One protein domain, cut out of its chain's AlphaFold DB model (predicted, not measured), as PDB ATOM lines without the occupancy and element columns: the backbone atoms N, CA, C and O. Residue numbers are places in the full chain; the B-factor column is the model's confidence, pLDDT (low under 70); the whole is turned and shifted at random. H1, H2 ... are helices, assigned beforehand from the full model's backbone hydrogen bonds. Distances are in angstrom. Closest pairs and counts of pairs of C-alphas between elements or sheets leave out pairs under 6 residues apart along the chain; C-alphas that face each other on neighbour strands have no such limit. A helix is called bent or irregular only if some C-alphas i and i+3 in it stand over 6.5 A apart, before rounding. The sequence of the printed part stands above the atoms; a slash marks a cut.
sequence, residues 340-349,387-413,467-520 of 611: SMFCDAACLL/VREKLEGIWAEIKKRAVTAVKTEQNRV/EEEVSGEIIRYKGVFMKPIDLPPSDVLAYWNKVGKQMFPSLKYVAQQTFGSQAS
ATOM      1  N   SER A 340     113.593 136.222  99.167       60.72
ATOM      2  CA  SER A 340     112.987 136.860 100.337       60.72
ATOM      3  C   SER A 340     111.469 136.876 100.249       60.72
ATOM      4  O   SER A 340     110.795 136.628 101.248       60.72
ATOM      5  N   MET A 341     110.932 137.038  99.033       76.75
ATOM      6  CA  MET A 341     109.505 137.246  98.820       76.75
ATOM      7  C   MET A 341     108.651 136.146  99.451       76.75
ATOM      8  O   MET A 341     107.714 136.456 100.175       76.75
ATOM      9  N   PHE A 342     108.954 134.863  99.222       86.81
ATOM     10  CA  PHE A 342     108.121 133.784  99.764       86.81
ATOM     11  C   PHE A 342     108.227 133.662 101.280       86.81
ATOM     12  O   PHE A 342     107.235 133.344 101.933       86.81
ATOM     13  N   CYS A 343     109.409 133.909 101.843       86.94
ATOM     14  CA  CYS A 343     109.605 133.794 103.279       86.94
ATOM     15  C   CYS A 343     108.912 134.928 104.026       86.94
ATOM     16  O   CYS A 343     108.135 134.677 104.948       86.94
ATOM     17  N   ASP A 344     109.125 136.157 103.571       87.25
ATOM     18  CA  ASP A 344     108.474 137.322 104.141       87.25
ATOM     19  C   ASP A 344     106.964 137.299 103.889       87.25
ATOM     20  O   ASP A 344     106.184 137.521 104.813       87.25
ATOM     21  N   ALA A 345     106.514 136.915 102.689       91.75
ATOM     22  CA  ALA A 345     105.091 136.735 102.424       91.75
ATOM     23  C   ALA A 345     104.475 135.648 103.315       91.75
ATOM     24  O   ALA A 345     103.343 135.813 103.756       91.75
ATOM     25  N   ALA A 346     105.189 134.557 103.620       93.19
ATOM     26  CA  ALA A 346     104.680 133.526 104.524       93.19
ATOM     27  C   ALA A 346     104.503 134.071 105.945       93.19
ATOM     28  O   ALA A 346     103.485 133.790 106.581       93.19
ATOM     29  N   CYS A 347     105.453 134.873 106.433       91.81
ATOM     30  CA  CYS A 347     105.320 135.565 107.712       91.81
ATOM     31  C   CYS A 347     104.129 136.533 107.689       91.81
ATOM     32  O   CYS A 347     103.254 136.436 108.543       91.81
ATOM     33  N   LEU A 348     104.024 137.398 106.681       93.19
ATOM     34  CA  LEU A 348     102.944 138.384 106.587       93.19
ATOM     35  C   LEU A 348     101.561 137.745 106.421       93.19
ATOM     36  O   LEU A 348     100.590 138.199 107.019       93.19
ATOM     37  N   LEU A 349     101.456 136.640 105.684       95.06
ATOM     38  CA  LEU A 349     100.223 135.857 105.532       95.06
ATOM     39  C   LEU A 349      99.950 134.925 106.730       95.06
ATOM     40  O   LEU A 349      98.992 134.146 106.701       95.06
ATOM     41  N   VAL A 387     112.956 148.576 107.405       77.75
ATOM     42  CA  VAL A 387     111.947 147.547 107.698       77.75
ATOM     43  C   VAL A 387     110.615 147.920 107.052       77.75
ATOM     44  O   VAL A 387     109.981 147.076 106.416       77.75
ATOM     45  N   ARG A 388     110.184 149.175 107.204       82.50
ATOM     46  CA  ARG A 388     108.915 149.668 106.664       82.50
ATOM     47  C   ARG A 388     108.893 149.636 105.137       82.50
ATOM     48  O   ARG A 388     107.948 149.087 104.576       82.50
ATOM     49  N   GLU A 389     109.930 150.149 104.480       84.06
ATOM     50  CA  GLU A 389     110.054 150.142 103.017       84.06
ATOM     51  C   GLU A 389     110.008 148.712 102.465       84.06
ATOM     52  O   GLU A 389     109.245 148.407 101.543       84.06
ATOM     53  N   LYS A 390     110.751 147.792 103.089       81.12
ATOM     54  CA  LYS A 390     110.747 146.381 102.699       81.12
ATOM     55  C   LYS A 390     109.357 145.762 102.835       81.12
ATOM     56  O   LYS A 390     108.887 145.101 101.906       81.12
ATOM     57  N   LEU A 391     108.686 145.983 103.968       85.56
ATOM     58  CA  LEU A 391     107.324 145.499 104.208       85.56
ATOM     59  C   LEU A 391     106.338 146.030 103.167       85.56
ATOM     60  O   LEU A 391     105.509 145.269 102.664       85.56
ATOM     61  N   GLU A 392     106.420 147.316 102.833       88.31
ATOM     62  CA  GLU A 392     105.600 147.934 101.792       88.31
ATOM     63  C   GLU A 392     105.849 147.276 100.425       88.31
ATOM     64  O   GLU A 392     104.885 146.908  99.747       88.31
ATOM     65  N   GLY A 393     107.111 147.013 100.072       88.31
ATOM     66  CA  GLY A 393     107.484 146.290  98.854       88.31
ATOM     67  C   GLY A 393     106.907 144.870  98.782       88.31
ATOM     68  O   GLY A 393     106.337 144.477  97.762       88.31
ATOM     69  N   ILE A 394     106.972 144.108  99.879       88.81
ATOM     70  CA  ILE A 394     106.416 142.743  99.928       88.81
ATOM     71  C   ILE A 394     104.887 142.776  99.807       88.81
ATOM     72  O   ILE A 394     104.304 141.992  99.055       88.81
ATOM     73  N   TRP A 395     104.216 143.698 100.505       92.62
ATOM     74  CA  TRP A 395     102.765 143.859 100.389       92.62
ATOM     75  C   TRP A 395     102.332 144.284  98.982       92.62
ATOM     76  O   TRP A 395     101.284 143.830  98.517       92.62
ATOM     77  N   ALA A 396     103.127 145.100  98.287       92.19
ATOM     78  CA  ALA A 396     102.875 145.468  96.897       92.19
ATOM     79  C   ALA A 396     102.950 144.250  95.959       92.19
ATOM     80  O   ALA A 396     102.077 144.073  95.106       92.19
ATOM     81  N   GLU A 397     103.927 143.361  96.149       91.44
ATOM     82  CA  GLU A 397     104.035 142.125  95.363       91.44
ATOM     83  C   GLU A 397     102.910 141.124  95.698       91.44
ATOM     84  O   GLU A 397     102.316 140.538  94.789       91.44
ATOM     85  N   ILE A 398     102.526 140.988  96.977       94.00
ATOM     86  CA  ILE A 398     101.339 140.210  97.392       94.00
ATOM     87  C   ILE A 398     100.084 140.745  96.696       94.00
ATOM     88  O   ILE A 398      99.321 139.969  96.114       94.00
ATOM     89  N   LYS A 399      99.882 142.068  96.711       95.31
ATOM     90  CA  LYS A 399      98.756 142.733  96.044       95.31
ATOM     91  C   LYS A 399      98.745 142.419  94.552       95.31
ATOM     92  O   LYS A 399      97.728 141.962  94.034       95.31
ATOM     93  N   LYS A 400      99.875 142.609  93.868       94.12
ATOM     94  CA  LYS A 400     100.018 142.334  92.432       94.12
ATOM     95  C   LYS A 400      99.621 140.896  92.092       94.12
ATOM     96  O   LYS A 400      98.828 140.684  91.178       94.12
ATOM     97  N   ARG A 401     100.106 139.912  92.857       94.25
ATOM     98  CA  ARG A 401      99.774 138.490  92.657       94.25
ATOM     99  C   ARG A 401      98.305 138.183  92.917       94.25
ATOM    100  O   ARG A 401      97.708 137.439  92.143       94.25
ATOM    101  N   ALA A 402      97.713 138.765  93.958       96.12
ATOM    102  CA  ALA A 402      96.287 138.616  94.240       96.12
ATOM    103  C   ALA A 402      95.428 139.183  93.096       96.12
ATOM    104  O   ALA A 402      94.529 138.496  92.618       96.12
ATOM    105  N   VAL A 403      95.761 140.374  92.584       96.31
ATOM    106  CA  VAL A 403      95.082 140.976  91.423       96.31
ATOM    107  C   VAL A 403      95.208 140.083  90.187       96.31
ATOM    108  O   VAL A 403      94.212 139.826  89.510       96.31
ATOM    109  N   THR A 404      96.408 139.568  89.893       95.31
ATOM    110  CA  THR A 404      96.610 138.616  88.790       95.31
ATOM    111  C   THR A 404      95.747 137.367  88.962       95.31
ATOM    112  O   THR A 404      95.115 136.933  88.004       95.31
ATOM    113  N   ALA A 405      95.681 136.807  90.171       95.56
ATOM    114  CA  ALA A 405      94.899 135.609  90.445       95.56
ATOM    115  C   ALA A 405      93.396 135.829  90.215       95.56
ATOM    116  O   ALA A 405      92.748 135.027  89.543       95.56
ATOM    117  N   VAL A 406      92.852 136.934  90.733       96.06
ATOM    118  CA  VAL A 406      91.430 137.277  90.580       96.06
ATOM    119  C   VAL A 406      91.076 137.471  89.107       96.06
ATOM    120  O   VAL A 406      90.108 136.877  88.636       96.06
ATOM    121  N   LYS A 407      91.902 138.202  88.347       94.25
ATOM    122  CA  LYS A 407      91.693 138.410  86.904       94.25
ATOM    123  C   LYS A 407      91.734 137.099  86.116       94.25
ATOM    124  O   LYS A 407      90.896 136.874  85.245       94.25
ATOM    125  N   THR A 408      92.686 136.215  86.421       93.81
ATOM    126  CA  THR A 408      92.767 134.888  85.792       93.81
ATOM    127  C   THR A 408      91.503 134.073  86.055       93.81
ATOM    128  O   THR A 408      90.956 133.471  85.131       93.81
ATOM    129  N   GLU A 409      91.003 134.087  87.291       92.06
ATOM    130  CA  GLU A 409      89.803 133.344  87.668       92.06
ATOM    131  C   GLU A 409      88.531 133.918  87.023       92.06
ATOM    132  O   GLU A 409      87.720 133.160  86.490       92.06
ATOM    133  N   GLN A 410      88.379 135.245  86.984       91.88
ATOM    134  CA  GLN A 410      87.261 135.909  86.300       91.88
ATOM    135  C   GLN A 410      87.221 135.557  84.807       91.88
ATOM    136  O   GLN A 410      86.172 135.167  84.290       91.88
ATOM    137  N   ASN A 411      88.371 135.603  84.127       89.75
ATOM    138  CA  ASN A 411      88.481 135.224  82.716       89.75
ATOM    139  C   ASN A 411      88.132 133.748  82.479       89.75
ATOM    140  O   ASN A 411      87.513 133.409  81.469       89.75
ATOM    141  N   ARG A 412      88.505 132.864  83.411       88.31
ATOM    142  CA  ARG A 412      88.184 131.435  83.340       88.31
ATOM    143  C   ARG A 412      86.677 131.197  83.437       88.31
ATOM    144  O   ARG A 412      86.117 130.497  82.594       88.31
ATOM    145  N   VAL A 413      86.015 131.816  84.417       87.25
ATOM    146  CA  VAL A 413      84.559 131.707  84.612       87.25
ATOM    147  C   VAL A 413      83.795 132.304  83.424       87.25
ATOM    148  O   VAL A 413      82.835 131.699  82.944       87.25
ATOM    149  N   GLU A 467      91.738 146.010  91.738       93.38
ATOM    150  CA  GLU A 467      92.872 146.514  92.496       93.38
ATOM    151  C   GLU A 467      92.442 147.195  93.807       93.38
ATOM    152  O   GLU A 467      93.087 146.994  94.846       93.38
ATOM    153  N   GLU A 468      91.349 147.957  93.783       93.94
ATOM    154  CA  GLU A 468      90.744 148.572  94.967       93.94
ATOM    155  C   GLU A 468      90.215 147.513  95.946       93.94
ATOM    156  O   GLU A 468      90.509 147.580  97.144       93.94
ATOM    157  N   GLU A 469      89.531 146.478  95.446       94.12
ATOM    158  CA  GLU A 469      89.012 145.375  96.261       94.12
ATOM    159  C   GLU A 469      90.136 144.634  96.999       94.12
ATOM    160  O   GLU A 469      90.081 144.472  98.224       94.12
ATOM    161  N   VAL A 470      91.196 144.251  96.278       96.25
ATOM    162  CA  VAL A 470      92.373 143.591  96.864       96.25
ATOM    163  C   VAL A 470      93.056 144.503  97.886       96.25
ATOM    164  O   VAL A 470      93.480 144.039  98.947       96.25
ATOM    165  N   SER A 471      93.149 145.806  97.608       96.25
ATOM    166  CA  SER A 471      93.742 146.773  98.543       96.25
ATOM    167  C   SER A 471      92.930 146.866  99.839       96.25
ATOM    168  O   SER A 471      93.498 146.804 100.932       96.25
ATOM    169  N   GLY A 472      91.600 146.944  99.732       96.25
ATOM    170  CA  GLY A 472      90.699 146.920 100.881       96.25
ATOM    171  C   GLY A 472      90.797 145.615 101.675       96.25
ATOM    172  O   GLY A 472      90.774 145.632 102.906       96.25
ATOM    173  N   GLU A 473      90.960 144.481 100.991       96.81
ATOM    174  CA  GLU A 473      91.172 143.175 101.616       96.81
ATOM    175  C   GLU A 473      92.481 143.111 102.416       96.81
ATOM    176  O   GLU A 473      92.465 142.659 103.561       96.81
ATOM    177  N   ILE A 474      93.587 143.632 101.872       96.25
ATOM    178  CA  ILE A 474      94.876 143.726 102.577       96.25
ATOM    179  C   ILE A 474      94.758 144.592 103.832       96.25
ATOM    180  O   ILE A 474      95.267 144.206 104.883       96.25
ATOM    181  N   ILE A 475      94.076 145.739 103.758       95.44
ATOM    182  CA  ILE A 475      93.867 146.615 104.923       95.44
ATOM    183  C   ILE A 475      93.090 145.873 106.017       95.44
ATOM    184  O   ILE A 475      93.502 145.880 107.177       95.44
ATOM    185  N   ARG A 476      92.003 145.175 105.651       95.75
ATOM    186  CA  ARG A 476      91.236 144.349 106.598       95.75
ATOM    187  C   ARG A 476      92.092 143.242 107.204       95.75
ATOM    188  O   ARG A 476      92.008 143.009 108.405       95.75
ATOM    189  N   TYR A 477      92.912 142.580 106.390       96.06
ATOM    190  CA  TYR A 477      93.784 141.499 106.834       96.06
ATOM    191  C   TYR A 477      94.855 141.988 107.823       96.06
ATOM    192  O   TYR A 477      95.055 141.368 108.864       96.06
ATOM    193  N   LYS A 478      95.492 143.135 107.551       92.19
ATOM    194  CA  LYS A 478      96.452 143.775 108.470       92.19
ATOM    195  C   LYS A 478      95.828 144.143 109.820       92.19
ATOM    196  O   LYS A 478      96.520 144.122 110.824       92.19
ATOM    197  N   GLY A 479      94.527 144.438 109.854       89.94
ATOM    198  CA  GLY A 479      93.788 144.711 111.091       89.94
ATOM    199  C   GLY A 479      93.422 143.471 111.920       89.94
ATOM    200  O   GLY A 479      92.833 143.616 112.992       89.94
ATOM    201  N   VAL A 480      93.722 142.252 111.450       90.75
ATOM    202  CA  VAL A 480      93.455 141.018 112.203       90.75
ATOM    203  C   VAL A 480      94.470 140.875 113.332       90.75
ATOM    204  O   VAL A 480      95.638 140.577 113.101       90.75
ATOM    205  N   PHE A 481      94.000 141.013 114.570       86.56
ATOM    206  CA  PHE A 481      94.824 140.791 115.753       86.56
ATOM    207  C   PHE A 481      94.722 139.338 116.236       86.56
ATOM    208  O   PHE A 481      93.660 138.883 116.664       86.56
ATOM    209  N   MET A 482      95.843 138.618 116.213       88.19
ATOM    210  CA  MET A 482      95.987 137.283 116.800       88.19
ATOM    211  C   MET A 482      97.325 137.182 117.524       88.19
ATOM    212  O   MET A 482      98.332 137.688 117.033       88.19
ATOM    213  N   LYS A 483      97.376 136.508 118.677       84.75
ATOM    214  CA  LYS A 483      98.660 136.270 119.347       84.75
ATOM    215  C   LYS A 483      99.346 135.047 118.731       84.75
ATOM    216  O   LYS A 483      98.658 134.098 118.359       84.75
ATOM    217  N   PRO A 484     100.690 134.988 118.712       81.75
ATOM    218  CA  PRO A 484     101.415 133.817 118.211       81.75
ATOM    219  C   PRO A 484     101.034 132.498 118.896       81.75
ATOM    220  O   PRO A 484     101.076 131.443 118.274       81.75
ATOM    221  N   ILE A 485     100.643 132.551 120.175       83.19
ATOM    222  CA  ILE A 485     100.202 131.370 120.931       83.19
ATOM    223  C   ILE A 485      98.848 130.823 120.450       83.19
ATOM    224  O   ILE A 485      98.595 129.630 120.591       83.19
ATOM    225  N   ASP A 486      97.999 131.679 119.875       83.94
ATOM    226  CA  ASP A 486      96.657 131.310 119.413       83.94
ATOM    227  C   ASP A 486      96.695 130.666 118.019       83.94
ATOM    228  O   ASP A 486      95.765 129.961 117.629       83.94
ATOM    229  N   LEU A 487      97.767 130.915 117.260       85.50
ATOM    230  CA  LEU A 487      97.995 130.341 115.939       85.50
ATOM    231  C   LEU A 487      99.502 130.190 115.691       85.50
ATOM    232  O   LEU A 487     100.134 131.110 115.159       85.50
ATOM    233  N   PRO A 488     100.101 129.043 116.056       83.12
ATOM    234  CA  PRO A 488     101.482 128.783 115.692       83.12
ATOM    235  C   PRO A 488     101.607 128.735 114.157       83.12
ATOM    236  O   PRO A 488     100.669 128.301 113.482       83.12
ATOM    237  N   PRO A 489     102.753 129.132 113.570       80.12
ATOM    238  CA  PRO A 489     102.929 129.134 112.114       80.12
ATOM    239  C   PRO A 489     102.666 127.776 111.445       80.12
ATOM    240  O   PRO A 489     102.227 127.730 110.300       80.12
ATOM    241  N   SER A 490     102.870 126.664 112.161       78.94
ATOM    242  CA  SER A 490     102.525 125.316 111.686       78.94
ATOM    243  C   SER A 490     101.041 125.147 111.351       78.94
ATOM    244  O   SER A 490     100.696 124.366 110.467       78.94
ATOM    245  N   ASP A 491     100.170 125.898 112.022       89.44
ATOM    246  CA  ASP A 491      98.715 125.744 111.956       89.44
ATOM    247  C   ASP A 491      98.072 126.781 111.021       89.44
ATOM    248  O   ASP A 491      96.850 126.820 110.860       89.44
ATOM    249  N   VAL A 492      98.885 127.605 110.349       94.44
ATOM    250  CA  VAL A 492      98.425 128.696 109.476       94.44
ATOM    251  C   VAL A 492      97.496 128.208 108.360       94.44
ATOM    252  O   VAL A 492      96.511 128.867 108.029       94.44
ATOM    253  N   LEU A 493      97.722 127.003 107.834       95.88
ATOM    254  CA  LEU A 493      96.842 126.394 106.836       95.88
ATOM    255  C   LEU A 493      95.430 126.125 107.376       95.88
ATOM    256  O   LEU A 493      94.448 126.312 106.659       95.88
ATOM    257  N   ALA A 494      95.301 125.749 108.652       95.00
ATOM    258  CA  ALA A 494      93.999 125.542 109.278       95.00
ATOM    259  C   ALA A 494      93.230 126.863 109.427       95.00
ATOM    260  O   ALA A 494      92.016 126.888 109.207       95.00
ATOM    261  N   TYR A 495      93.929 127.961 109.741       95.94
ATOM    262  CA  TYR A 495      93.348 129.304 109.734       95.94
ATOM    263  C   TYR A 495      92.826 129.674 108.343       95.94
ATOM    264  O   TYR A 495      91.659 130.045 108.200       95.94
ATOM    265  N   TRP A 496      93.649 129.508 107.304       97.00
ATOM    266  CA  TRP A 496      93.233 129.833 105.942       97.00
ATOM    267  C   TRP A 496      92.080 128.955 105.448       97.00
ATOM    268  O   TRP A 496      91.180 129.453 104.775       97.00
ATOM    269  N   ASN A 497      92.035 127.680 105.844       96.19
ATOM    270  CA  ASN A 497      90.922 126.802 105.502       96.19
ATOM    271  C   ASN A 497      89.600 127.228 106.160       96.19
ATOM    272  O   ASN A 497      88.549 127.168 105.524       96.19
ATOM    273  N   LYS A 498      89.633 127.601 107.445       94.00
ATOM    274  CA  LYS A 498      88.418 127.851 108.239       94.00
ATOM    275  C   LYS A 498      87.908 129.282 108.114       94.00
ATOM    276  O   LYS A 498      86.704 129.485 108.047       94.00
ATOM    277  N   VAL A 499      88.823 130.245 108.107       93.75
ATOM    278  CA  VAL A 499      88.526 131.679 108.198       93.75
ATOM    279  C   VAL A 499      89.027 132.395 106.951       93.75
ATOM    280  O   VAL A 499      88.261 133.076 106.268       93.75
ATOM    281  N   GLY A 500      90.305 132.194 106.613       93.19
ATOM    282  CA  GLY A 500      90.982 133.022 105.621       93.19
ATOM    283  C   GLY A 500      90.338 132.976 104.237       93.19
ATOM    284  O   GLY A 500      90.086 134.019 103.652       93.19
ATOM    285  N   LYS A 501      89.967 131.791 103.737       92.88
ATOM    286  CA  LYS A 501      89.373 131.641 102.398       92.88
ATOM    287  C   LYS A 501      88.008 132.316 102.224       92.88
ATOM    288  O   LYS A 501      87.610 132.546 101.085       92.88
ATOM    289  N   GLN A 502      87.288 132.567 103.321       93.88
ATOM    290  CA  GLN A 502      85.984 133.237 103.312       93.88
ATOM    291  C   GLN A 502      86.135 134.748 103.503       93.88
ATOM    292  O   GLN A 502      85.509 135.517 102.784       93.88
ATOM    293  N   MET A 503      86.971 135.170 104.456       95.19
ATOM    294  CA  MET A 503      87.169 136.589 104.770       95.19
ATOM    295  C   MET A 503      88.080 137.313 103.774       95.19
ATOM    296  O   MET A 503      87.953 138.524 103.591       95.19
ATOM    297  N   PHE A 504      88.998 136.573 103.152       97.31
ATOM    298  CA  PHE A 504      90.042 137.088 102.273       97.31
ATOM    299  C   PHE A 504      90.065 136.288 100.951       97.31
ATOM    300  O   PHE A 504      90.955 135.456 100.720       97.31
ATOM    301  N   PRO A 505      89.031 136.458 100.101       95.69
ATOM    302  CA  PRO A 505      88.843 135.664  98.890       95.69
ATOM    303  C   PRO A 505      89.924 135.879  97.826       95.69
ATOM    304  O   PRO A 505      90.133 134.967  97.022       95.69
ATOM    305  N   SER A 506      90.620 137.017  97.825       96.75
ATOM    306  CA  SER A 506      91.696 137.318  96.876       96.75
ATOM    307  C   SER A 506      93.050 136.839  97.396       96.75
ATOM    308  O   SER A 506      93.811 136.176  96.685       96.75
ATOM    309  N   LEU A 507      93.345 137.107  98.671       97.19
ATOM    310  CA  LEU A 507      94.604 136.737  99.317       97.19
ATOM    311  C   LEU A 507      94.748 135.228  99.491       97.19
ATOM    312  O   LEU A 507      95.876 134.740  99.536       97.19
ATOM    313  N   LYS A 508      93.644 134.467  99.515       96.56
ATOM    314  CA  LYS A 508      93.698 132.998  99.592       96.56
ATOM    315  C   LYS A 508      94.569 132.384  98.485       96.56
ATOM    316  O   LYS A 508      95.246 131.395  98.745       96.56
ATOM    317  N   TYR A 509      94.583 132.965  97.280       96.88
ATOM    318  CA  TYR A 509      95.386 132.456  96.162       96.88
ATOM    319  C   TYR A 509      96.878 132.667  96.401       96.88
ATOM    320  O   TYR A 509      97.684 131.768  96.159       96.88
ATOM    321  N   VAL A 510      97.243 133.831  96.944       96.75
ATOM    322  CA  VAL A 510      98.628 134.122  97.325       96.75
ATOM    323  C   VAL A 510      99.035 133.263  98.518       96.75
ATOM    324  O   VAL A 510     100.127 132.718  98.517       96.75
ATOM    325  N   ALA A 511      98.155 133.051  99.499       96.81
ATOM    326  CA  ALA A 511      98.411 132.144 100.617       96.81
ATOM    327  C   ALA A 511      98.647 130.697 100.148       96.81
ATOM    328  O   ALA A 511      99.607 130.065 100.584       96.81
ATOM    329  N   GLN A 512      97.831 130.185  99.221       95.75
ATOM    330  CA  GLN A 512      98.027 128.857  98.622       95.75
ATOM    331  C   GLN A 512      99.375 128.744  97.906       95.75
ATOM    332  O   GLN A 512     100.104 127.778  98.123       95.75
ATOM    333  N   GLN A 513      99.727 129.744  97.095       95.31
ATOM    334  CA  GLN A 513     101.029 129.798  96.438       95.31
ATOM    335  C   GLN A 513     102.172 129.942  97.453       95.31
ATOM    336  O   GLN A 513     103.233 129.379  97.269       95.31
ATOM    337  N   THR A 514     102.009 130.690  98.536       95.12
ATOM    338  CA  THR A 514     103.119 130.976  99.450       95.12
ATOM    339  C   THR A 514     103.431 129.805 100.374       95.12
ATOM    340  O   THR A 514     104.588 129.403 100.501       95.12
ATOM    341  N   PHE A 515     102.408 129.206 100.986       95.25
ATOM    342  CA  PHE A 515     102.592 128.143 101.979       95.25
ATOM    343  C   PHE A 515     102.965 126.780 101.380       95.25
ATOM    344  O   PHE A 515     103.283 125.854 102.128       95.25
ATOM    345  N   GLY A 516     102.964 126.645 100.050       93.19
ATOM    346  CA  GLY A 516     103.527 125.477  99.372       93.19
ATOM    347  C   GLY A 516     105.059 125.460  99.382       93.19
ATOM    348  O   GLY A 516     105.663 124.384  99.332       93.19
ATOM    349  N   SER A 517     105.693 126.632  99.485       92.31
ATOM    350  CA  SER A 517     107.147 126.765  99.477       92.31
ATOM    351  C   SER A 517     107.775 126.158 100.734       92.31
ATOM    352  O   SER A 517     107.329 126.396 101.855       92.31
ATOM    353  N   GLN A 518     108.845 125.386 100.549       89.75
ATOM    354  CA  GLN A 518     109.522 124.677 101.634       89.75
ATOM    355  C   GLN A 518     110.754 125.437 102.131       89.75
ATOM    356  O   GLN A 518     111.423 126.132 101.375       89.75
ATOM    357  N   ALA A 519     111.087 125.272 103.412       89.00
ATOM    358  CA  ALA A 519     112.260 125.904 104.024       89.00
ATOM    359  C   ALA A 519     113.571 125.124 103.786       89.00
ATOM    360  O   ALA A 519     114.668 125.592 104.101       89.00
ATOM    361  N   SER A 520     113.487 123.881 103.313       89.00
ATOM    362  CA  SER A 520     114.631 122.976 103.299       89.00
ATOM    363  C   SER A 520     114.577 122.017 102.136       89.00
ATOM    364  O   SER A 520     113.645 121.232 102.048       89.00
TER     365      SER A 520
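Overview. This is residues 340 to 349, 387 to 413 and 467 to 520 of the 611 residues of an uncharacterized protein of Ectocarpus sp. CCAP 1310/34 (UniProt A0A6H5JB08). A short helix, H5, sits in the middle, with H4 folded back beside it as a helical hairpin and the long helix H2 crossing it on another side. H1 and H3 pack on H2 at separate places, and two parts stick out of the body: residues 408 to 413 of H2, and residues 479 to 486 in the link from H3 to H4. The printed part has 91 residues with five named helices, H1 to H5 in order along the chain, and no named strand; its class is all helix, with the helices mostly crossed. It is compact, with a radius of gyration of the C-alphas of 13.0 A, and spans 39 by 31 by 30 A.

Along the chain. Find C-alpha 340 at (112.987, 136.860, 100.337); from there H1 runs over residues 340 to 348, 11.9 A. Beyond the first cut, begin again at C-alpha 387 at (111.947, 147.547, 107.698), where H2 starts; it is the longest helix, residues 387 to 413, 39.2 A. After the second cut H3 takes residues 467 to 478, 16.6 A. H4, residues 489 to 503, is 18.9 A long and irregular: C-alphas 490 and 493 are 7.5 A apart. H5, residues 507 to 515, is 12.0 A long and ends at C-alpha 515 at (102.592, 128.143, 101.979).

Arrangement. Start at H5, the hub, which touches the four other helices. It makes a hairpin with H4, at a shallow tilt of 19 degrees, opposite ways; look for their closest C-alphas at Lys 501 and Lys 508, 5.3 A apart. H2 touches H5 with residues 398 to 405 alone, closest at the C-alphas of Ala 402 and Leu 507, 5.7 A, at a steep tilt of 68 degrees, only just short of perpendicular. H1 touches H5 at a steep tilt of 60 degrees, closest at the C-alphas of Phe 342 and Thr 514, 5.7 A. H3 and H5 only just touch, with 3 pairs of C-alphas within 8 A, the closest being Val 470 and Leu 507 at 7.6 A. Moving outward, H1 touches H2 about perpendicular, at 87 degrees, closest at the C-alphas of Met 341 and Ile 394, 6.4 A. H3 touches H2 at a steep tilt of 52 degrees, closest at the C-alphas of Val 403 and Glu 467, 6.1 A. H2 and H4 are apart. In H1, H2, H3 and H5 every O i to N i+4 pair is within hydrogen-bond range; in H4, 7 of 11 are.

Size, cuts and confidence. The two C-alphas farthest apart, Asn 411 and Ile 485, are 40.2 A apart. Residues 350 to 386 are not printed, and C-alphas 349 and 387 stand 16.7 A apart across that cut; residues 414 to 466 are not printed either, with 18.7 A between C-alphas 413 and 467. Of the links printed whole, H4 to H5 is tight and H3 to H4 is short. The model's mean pLDDT over the printed part is 91.3, and residue 340 is the one printed residue under 70.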